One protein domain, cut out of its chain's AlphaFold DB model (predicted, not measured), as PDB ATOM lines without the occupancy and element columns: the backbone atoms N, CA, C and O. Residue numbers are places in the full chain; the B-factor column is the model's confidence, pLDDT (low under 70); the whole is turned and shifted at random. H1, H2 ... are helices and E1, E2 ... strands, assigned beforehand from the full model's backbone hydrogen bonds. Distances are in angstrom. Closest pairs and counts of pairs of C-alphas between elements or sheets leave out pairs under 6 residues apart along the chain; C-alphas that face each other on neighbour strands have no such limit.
ATOM      1  N   ILE A  10      17.457 126.438 375.127       84.94
ATOM      2  CA  ILE A  10      17.298 127.861 374.869       84.94
ATOM      3  C   ILE A  10      16.125 128.007 373.912       84.94
ATOM      4  O   ILE A  10      15.992 127.254 372.950       84.94
ATOM      5  N   THR A  11      15.245 128.958 374.189       84.94
ATOM      6  CA  THR A  11      14.074 129.228 373.343       84.94
ATOM      7  C   THR A  11      14.170 130.643 372.814       84.94
ATOM      8  O   THR A  11      14.832 131.479 373.408       84.94
ATOM      9  N   GLY A  12      13.564 130.939 371.679       84.06
ATOM     10  CA  GLY A  12      13.584 132.285 371.122       84.06
ATOM     11  C   GLY A  12      12.429 132.486 370.173       84.06
ATOM     12  O   GLY A  12      11.844 131.514 369.712       84.06
ATOM     13  N   LYS A  13      12.117 133.736 369.869       83.62
ATOM     14  CA  LYS A  13      11.139 134.098 368.853       83.62
ATOM     15  C   LYS A  13      11.882 134.833 367.746       83.62
ATOM     16  O   LYS A  13      12.375 135.935 367.966       83.62
ATOM     17  N   VAL A  14      11.997 134.193 366.586       81.31
ATOM     18  CA  VAL A  14      12.686 134.736 365.411       81.31
ATOM     19  C   VAL A  14      11.763 134.638 364.209       81.31
ATOM     20  O   VAL A  14      11.229 133.565 363.927       81.31
ATOM     21  N   GLN A  15      11.569 135.748 363.505       74.88
ATOM     22  CA  GLN A  15      10.595 135.930 362.437       74.88
ATOM     23  C   GLN A  15       9.236 135.388 362.864       74.88
ATOM     24  O   GLN A  15       8.709 134.459 362.256       74.88
ATOM     25  N   GLY A  16       8.749 135.873 364.014       74.12
ATOM     26  CA  GLY A  16       7.426 135.535 364.548       74.12
ATOM     27  C   GLY A  16       7.247 134.070 364.955       74.12
ATOM     28  O   GLY A  16       6.184 133.712 365.453       74.12
ATOM     29  N   ARG A  17       8.278 133.236 364.780       75.94
ATOM     30  CA  ARG A  17       8.273 131.803 365.052       75.94
ATOM     31  C   ARG A  17       9.089 131.493 366.291       75.94
ATOM     32  O   ARG A  17      10.233 131.925 366.422       75.94
ATOM     33  N   ASP A  18       8.508 130.688 367.166       83.50
ATOM     34  CA  ASP A  18       9.232 130.104 368.281       83.50
ATOM     35  C   ASP A  18      10.255 129.086 367.760       83.50
ATOM     36  O   ASP A  18       9.929 128.148 367.030       83.50
ATOM     37  N   ILE A  19      11.513 129.278 368.139       84.50
ATOM     38  CA  ILE A  19      12.621 128.369 367.878       84.50
ATOM     39  C   ILE A  19      13.137 127.799 369.194       84.50
ATOM     40  O   ILE A  19      13.065 128.425 370.251       84.50
ATOM     41  N   THR A  20      13.663 126.580 369.133       85.12
ATOM     42  CA  THR A  20      14.269 125.904 370.282       85.12
ATOM     43  C   THR A  20      15.648 125.375 369.897       85.12
ATOM     44  O   THR A  20      15.830 124.707 368.873       85.12
ATOM     45  N   LEU A  21      16.631 125.705 370.722       85.94
ATOM     46  CA  LEU A  21      18.020 125.286 370.624       85.94
ATOM     47  C   LEU A  21      18.297 124.358 371.806       85.94
ATOM     48  O   LEU A  21      17.946 124.673 372.942       85.94
ATOM     49  N   GLU A  22      18.877 123.199 371.532       83.75
ATOM     50  CA  GLU A  22      19.123 122.156 372.529       83.75
ATOM     51  C   GLU A  22      20.625 121.882 372.641       83.75
ATOM     52  O   GLU A  22      21.379 122.131 371.699       83.75
ATOM     53  N   GLY A  23      21.061 121.406 373.809       75.44
ATOM     54  CA  GLY A  23      22.460 121.074 374.080       75.44
ATOM     55  C   GLY A  23      23.037 120.088 373.059       75.44
ATOM     56  O   GLY A  23      22.340 119.177 372.613       75.44
ATOM     57  N   GLY A  24      24.307 120.274 372.691       76.00
ATOM     58  CA  GLY A  24      24.997 119.465 371.676       76.00
ATOM     59  C   GLY A  24      24.966 120.028 370.248       76.00
ATOM     60  O   GLY A  24      25.531 119.413 369.345       76.00
ATOM     61  N   LEU A  25      24.353 121.197 370.023       82.31
ATOM     62  CA  LEU A  25      24.452 121.919 368.750       82.31
ATOM     63  C   LEU A  25      25.813 122.623 368.617       82.31
ATOM     64  O   LEU A  25      26.300 123.246 369.561       82.31
ATOM     65  N   SER A  26      26.397 122.584 367.417       85.44
ATOM     66  CA  SER A  26      27.577 123.392 367.067       85.44
ATOM     67  C   SER A  26      27.204 124.847 366.762       85.44
ATOM     68  O   SER A  26      26.062 125.140 366.402       85.44
ATOM     69  N   LYS A  27      28.183 125.764 366.825       87.12
ATOM     70  CA  LYS A  27      28.007 127.188 366.471       87.12
ATOM     71  C   LYS A  27      27.327 127.375 365.100       87.12
ATOM     72  O   LYS A  27      26.395 128.168 364.979       87.12
ATOM     73  N   ASP A  28      27.718 126.598 364.090       86.81
ATOM     74  CA  ASP A  28      27.092 126.626 362.760       86.81
ATOM     75  C   ASP A  28      25.625 126.173 362.758       86.81
ATOM     76  O   ASP A  28      24.798 126.778 362.074       86.81
ATOM     77  N   GLU A  29      25.267 125.156 363.546       86.88
ATOM     78  CA  GLU A  29      23.878 124.694 363.661       86.88
ATOM     79  C   GLU A  29      22.999 125.712 364.388       86.88
ATOM     80  O   GLU A  29      21.872 125.971 363.962       86.88
ATOM     81  N   ILE A  30      23.526 126.335 365.445       87.00
ATOM     82  CA  ILE A  30      22.861 127.436 366.150       87.00
ATOM     83  C   ILE A  30      22.595 128.573 365.164       87.00
ATOM     84  O   ILE A  30      21.452 128.996 365.011       87.00
ATOM     85  N   ARG A  31      23.618 129.018 364.425       87.50
ATOM     86  CA  ARG A  31      23.471 130.065 363.406       87.50
ATOM     87  C   ARG A  31      22.444 129.671 362.341       87.50
ATOM     88  O   ARG A  31      21.592 130.479 361.981       87.50
ATOM     89  N   SER A  32      22.487 128.433 361.858       85.25
ATOM     90  CA  SER A  32      21.540 127.928 360.861       85.25
ATOM     91  C   SER A  32      20.100 127.924 361.384       85.25
ATOM     92  O   SER A  32      19.187 128.300 360.656       85.25
ATOM     93  N   ARG A  33      19.878 127.575 362.657       84.69
ATOM     94  CA  ARG A  33      18.550 127.600 363.292       84.69
ATOM     95  C   ARG A  33      18.056 128.995 363.633       84.69
ATOM     96  O   ARG A  33      16.859 129.217 363.539       84.69
ATOM     97  N   VAL A  34      18.923 129.918 364.038       84.25
ATOM     98  CA  VAL A  34      18.531 131.303 364.347       84.25
ATOM     99  C   VAL A  34      18.210 132.056 363.054       84.25
ATOM    100  O   VAL A  34      17.149 132.656 362.930       84.25
ATOM    101  N   TRP A  35      19.055 131.934 362.030       87.19
ATOM    102  CA  TRP A  35      18.863 132.579 360.727       87.19
ATOM    103  C   TRP A  35      18.339 131.618 359.652       87.19
ATOM    104  O   TRP A  35      18.656 131.762 358.469       87.19
ATOM    105  N   TRP A  36      17.504 130.648 360.032       81.56
ATOM    106  CA  TRP A  36      16.931 129.639 359.126       81.56
ATOM    107  C   TRP A  36      16.199 130.267 357.927       81.56
ATOM    108  O   TRP A  36      16.283 129.789 356.795       81.56
ATOM    109  N   TRP A  37      15.558 131.412 358.166       75.25
ATOM    110  CA  TRP A  37      14.869 132.231 357.173       75.25
ATOM    111  C   TRP A  37      15.813 132.911 356.164       75.25
ATOM    112  O   TRP A  37      15.388 133.267 355.069       75.25
ATOM    113  N   ARG A  38      17.108 133.054 356.485       68.81
ATOM    114  CA  ARG A  38      18.155 133.531 355.559       68.81
ATOM    115  C   ARG A  38      18.865 132.380 354.853       68.81
ATOM    116  O   ARG A  38      19.240 132.524 353.692       68.81
ATOM    117  N   ALA A  39      19.032 131.241 355.527       58.66
ATOM    118  CA  ALA A  39      19.622 130.038 354.940       58.66
ATOM    119  C   ALA A  39      18.758 129.463 353.800       58.66
ATOM    120  O   ALA A  39      19.292 128.936 352.828       58.66
ATOM    121  N   ASP A  59      13.425 140.331 366.767       82.06
ATOM    122  CA  ASP A  59      13.835 138.942 366.935       82.06
ATOM    123  C   ASP A  59      14.650 138.800 368.224       82.06
ATOM    124  O   ASP A  59      15.602 139.553 368.454       82.06
ATOM    125  N   VAL A  60      14.278 137.856 369.088       82.44
ATOM    126  CA  VAL A  60      14.914 137.673 370.398       82.44
ATOM    127  C   VAL A  60      15.151 136.206 370.723       82.44
ATOM    128  O   VAL A  60      14.316 135.342 370.473       82.44
ATOM    129  N   ILE A  61      16.288 135.925 371.350       85.69
ATOM    130  CA  ILE A  61      16.649 134.622 371.904       85.69
ATOM    131  C   ILE A  61      16.622 134.748 373.422       85.69
ATOM    132  O   ILE A  61      17.324 135.582 373.990       85.69
ATOM    133  N   ALA A  62      15.811 133.927 374.078       84.12
ATOM    134  CA  ALA A  62      15.769 133.778 375.523       84.12
ATOM    135  C   ALA A  62      16.766 132.691 375.952       84.12
ATOM    136  O   ALA A  62      16.484 131.490 375.883       84.12
ATOM    137  N   THR A  63      17.947 133.130 376.371       78.69
ATOM    138  CA  THR A  63      18.978 132.288 376.986       78.69
ATOM    139  C   THR A  63      18.789 132.234 378.504       78.69
ATOM    140  O   THR A  63      17.907 132.900 379.053       78.69
ATOM    141  N   LEU A  64      19.603 131.443 379.210       71.19
ATOM    142  CA  LEU A  64      19.567 131.403 380.676       71.19
ATOM    143  C   LEU A  64      20.072 132.732 381.264       71.19
ATOM    144  O   LEU A  64      19.600 133.160 382.317       71.19
ATOM    145  N   GLY A  65      20.982 133.407 380.554       69.62
ATOM    146  CA  GLY A  65      21.490 134.740 380.885       69.62
ATOM    147  C   GLY A  65      20.539 135.914 380.605       69.62
ATOM    148  O   GLY A  65      20.793 137.016 381.095       69.62
ATOM    149  N   GLY A  66      19.450 135.720 379.851       82.19
ATOM    150  CA  GLY A  66      18.464 136.768 379.563       82.19
ATOM    151  C   GLY A  66      17.937 136.752 378.128       82.19
ATOM    152  O   GLY A  66      17.919 135.721 377.464       82.19
ATOM    153  N   TYR A  67      17.480 137.908 377.643       82.75
ATOM    154  CA  TYR A  67      16.948 138.063 376.286       82.75
ATOM    155  C   TYR A  67      17.942 138.818 375.408       82.75
ATOM    156  O   TYR A  67      18.270 139.971 375.687       82.75
ATOM    157  N   TYR A  68      18.384 138.185 374.326       83.69
ATOM    158  CA  TYR A  68      19.330 138.748 373.371       83.69
ATOM    159  C   TYR A  68      18.628 139.044 372.058       83.69
ATOM    160  O   TYR A  68      17.923 138.192 371.523       83.69
ATOM    161  N   ARG A  69      18.818 140.255 371.530       83.06
ATOM    162  CA  ARG A  69      18.257 140.631 370.235       83.06
ATOM    163  C   ARG A  69      19.065 139.983 369.113       83.06
ATOM    164  O   ARG A  69      20.288 140.076 369.093       83.06
ATOM    165  N   VAL A  70      18.370 139.365 368.172       82.06
ATOM    166  CA  VAL A  70      18.949 138.804 366.954       82.06
ATOM    167  C   VAL A  70      18.953 139.897 365.892       82.06
ATOM    168  O   VAL A  70      17.909 140.438 365.533       82.06
ATOM    169  N   GLY A  71      20.139 140.251 365.405       77.75
ATOM    170  CA  GLY A  71      20.272 141.133 364.248       77.75
ATOM    171  C   GLY A  71      19.872 140.416 362.957       77.75
ATOM    172  O   GLY A  71      20.039 139.204 362.834       77.75
ATOM    173  N   GLY A  72      19.395 141.156 361.954       75.31
ATOM    174  CA  GLY A  72      19.017 140.579 360.654       75.31
ATOM    175  C   GLY A  72      20.177 139.923 359.885       75.31
ATOM    176  O   GLY A  72      19.951 139.097 358.995       75.31
ATOM    177  N   ASP A  73      21.423 140.246 360.243       80.25
ATOM    178  CA  ASP A  73      22.625 139.785 359.556       80.25
ATOM    179  C   ASP A  73      23.425 138.759 360.386       80.25
ATOM    180  O   ASP A  73      24.033 139.122 361.388       80.25
ATOM    181  N   PRO A  74      23.527 137.485 359.949       79.50
ATOM    182  CA  PRO A  74      24.238 136.423 360.681       79.50
ATOM    183  C   PRO A  74      25.770 136.546 360.675       79.50
ATOM    184  O   PRO A  74      26.458 135.738 361.302       79.50
ATOM    185  N   ARG A  75      26.310 137.484 359.889       80.12
ATOM    186  CA  ARG A  75      27.753 137.699 359.678       80.12
ATOM    187  C   ARG A  75      28.291 138.910 360.438       80.12
ATOM    188  O   ARG A  75      29.443 139.279 360.235       80.12
ATOM    189  N   THR A  76      27.456 139.571 361.232       84.50
ATOM    190  CA  THR A  76      27.914 140.652 362.102       84.50
ATOM    191  C   THR A  76      28.634 140.076 363.312       84.50
ATOM    192  O   THR A  76      28.399 138.933 363.706       84.50
ATOM    193  N   HIS A  77      29.482 140.900 363.923       85.62
ATOM    194  CA  HIS A  77      30.134 140.547 365.179       85.62
ATOM    195  C   HIS A  77      29.103 140.227 366.273       85.62
ATOM    196  O   HIS A  77      29.218 139.210 366.942       85.62
ATOM    197  N   GLU A  78      28.022 141.008 366.355       82.81
ATOM    198  CA  GLU A  78      26.921 140.780 367.302       82.81
ATOM    199  C   GLU A  78      26.265 139.398 367.124       82.81
ATOM    200  O   GLU A  78      25.907 138.736 368.097       82.81
ATOM    201  N   ALA A  79      26.120 138.931 365.878       84.62
ATOM    202  CA  ALA A  79      25.600 137.598 365.594       84.62
ATOM    203  C   ALA A  79      26.576 136.493 366.021       84.62
ATOM    204  O   ALA A  79      26.140 135.440 366.483       84.62
ATOM    205  N   GLU A  80      27.883 136.717 365.871       88.00
ATOM    206  CA  GLU A  80      28.915 135.801 366.367       88.00
ATOM    207  C   GLU A  80      28.917 135.722 367.892       88.00
ATOM    208  O   GLU A  80      28.912 134.615 368.428       88.00
ATOM    209  N   GLU A  81      28.834 136.862 368.579       88.19
ATOM    210  CA  GLU A  81      28.738 136.931 370.040       88.19
ATOM    211  C   GLU A  81      27.486 136.209 370.555       88.19
ATOM    212  O   GLU A  81      27.563 135.431 371.504       88.19
ATOM    213  N   LEU A  82      26.335 136.393 369.897       87.25
ATOM    214  CA  LEU A  82      25.099 135.700 370.262       87.25
ATOM    215  C   LEU A  82      25.220 134.183 370.071       87.25
ATOM    216  O   LEU A  82      24.821 133.417 370.946       87.25
ATOM    217  N   VAL A  83      25.771 133.734 368.939       88.38
ATOM    218  CA  VAL A  83      25.982 132.303 368.662       88.38
ATOM    219  C   VAL A  83      26.954 131.690 369.663       88.38
ATOM    220  O   VAL A  83      26.724 130.573 370.122       88.38
ATOM    221  N   GLU A  84      28.025 132.400 370.005       88.94
ATOM    222  CA  GLU A  84      28.993 131.962 371.002       88.94
ATOM    223  C   GLU A  84      28.371 131.868 372.392       88.94
ATOM    224  O   GLU A  84      28.517 130.839 373.045       88.94
ATOM    225  N   LEU A  85      27.601 132.876 372.802       88.00
ATOM    226  CA  LEU A  85      26.902 132.873 374.080       88.00
ATOM    227  C   LEU A  85      25.926 131.700 374.179       88.00
ATOM    228  O   LEU A  85      25.961 130.945 375.148       88.00
ATOM    229  N   VAL A  86      25.094 131.504 373.154       85.94
ATOM    230  CA  VAL A  86      24.176 130.361 373.088       85.94
ATOM    231  C   VAL A  86      24.965 129.050 373.100       85.94
ATOM    232  O   VAL A  86      24.593 128.129 373.817       85.94
ATOM    233  N   TYR A  87      26.073 128.949 372.367       86.38
ATOM    234  CA  TYR A  87      26.905 127.747 372.353       86.38
ATOM    235  C   TYR A  87      27.487 127.419 373.733       86.38
ATOM    236  O   TYR A  87      27.406 126.264 374.148       86.38
ATOM    237  N   THR A  88      28.032 128.407 374.446       85.62
ATOM    238  CA  THR A  88      28.588 128.241 375.797       85.62
ATOM    239  C   THR A  88      27.508 127.851 376.805       85.62
ATOM    240  O   THR A  88      27.725 126.962 377.623       85.62
ATOM    241  N   GLU A  89      26.323 128.454 376.718       83.81
ATOM    242  CA  GLU A  89      25.178 128.103 377.568       83.81
ATOM    243  C   GLU A  89      24.669 126.681 377.284       83.81
ATOM    244  O   GLU A  89      24.261 125.959 378.194       83.81
ATOM    245  N   LEU A  90      24.708 126.256 376.017       81.81
ATOM    246  CA  LEU A  90      24.318 124.912 375.594       81.81
ATOM    247  C   LEU A  90      25.376 123.846 375.907       81.81
ATOM    248  O   LEU A  90      25.027 122.671 376.041       81.81
ATOM    249  N   ASN A  91      26.646 124.243 376.021       79.00
ATOM    250  CA  ASN A  91      27.796 123.366 376.240       79.00
ATOM    251  C   ASN A  91      28.696 123.916 377.371       79.00
ATOM    252  O   ASN A  91      29.839 124.291 377.119       79.00
TER     253      ASN A  91
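This is residues 10 to 39 and 59 to 91 of the 94 residues of an uncharacterized protein of Streptomyces sp. HF10 (UniProt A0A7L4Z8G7). A twisted wall of four antiparallel strands has two helices packed over one face, H3 and H1, which run along the strands and cross each other where they meet; the other face is bare. The short helix H2 lies off the sheet, just beyond the end of H1. The printed part has 63 residues, with the named elements in the order E1 E2 H1 H2 E3 E4 H3, and the sheet runs E2, E1, E3, E4. The class is mixed, helices and strands, in two layers, helices on one face of a sheet. The whole is compact, with a radius of gyration of the C-alphas of 10.1 A and spans of 25 by 20 by 17 A.

E1 covers residues 10 to 14, starting at C-alpha 10 at (17.298, 127.861, 374.869), and E2 residues 17 to 22, 16.3 A long. E3 is residues 60 to 63 and E4 residues 66 to 69. H3, residues 77 to 90, is 19.7 A long and ends at C-alpha 90 at (24.318, 124.912, 375.594). H1 is residues 27 to 34, 10.5 A, and H2 residues 36 to 39.

Inner strands E1 and E3 are antiparallel at 177 degrees, with N 13 and O 60 2.8 A apart. E1 and E2 form a hairpin, with N 12 and O 19 at 2.9 A; E3 and E4 form another, with N 61 and O 68 at 2.8 A. H3 is on the sheet at a height of 8.8 A, over E1 and only just over E3, where 3 of its C-alphas fall; its closest C-alphas to E3 are Val 86 and Thr 63, 6.8 A. H1, on the same face, has a height of 9.7 A over the sheet and lies over E2; the closest C-alphas are Ile 30 and Leu 21, 6.9 A. H1 and H3 touch, about perpendicular at 77 degrees, with H3 using residues 83 to 87 alone; the closest C-alphas are Lys 27 and Val 83, 5.9 A. H2 is close to H1 but not clearly touching, with the C-alphas of Ser 32 and Ala 39 6.6 A apart. In H1 and H3 every O i to N i+4 pair is within hydrogen-bond range; H2 is too short for such a pair.

The C-alphas farthest apart, Gly 16 and Asn 91, are 26.5 A apart. Residues 40 to 58 are not printed, and C-alphas 39 and 59 stand 16.0 A apart across the cut. Of the links printed whole, none is long. Mean pLDDT of the printed part is 82.2; residues 38, 39 and 65 are under 70.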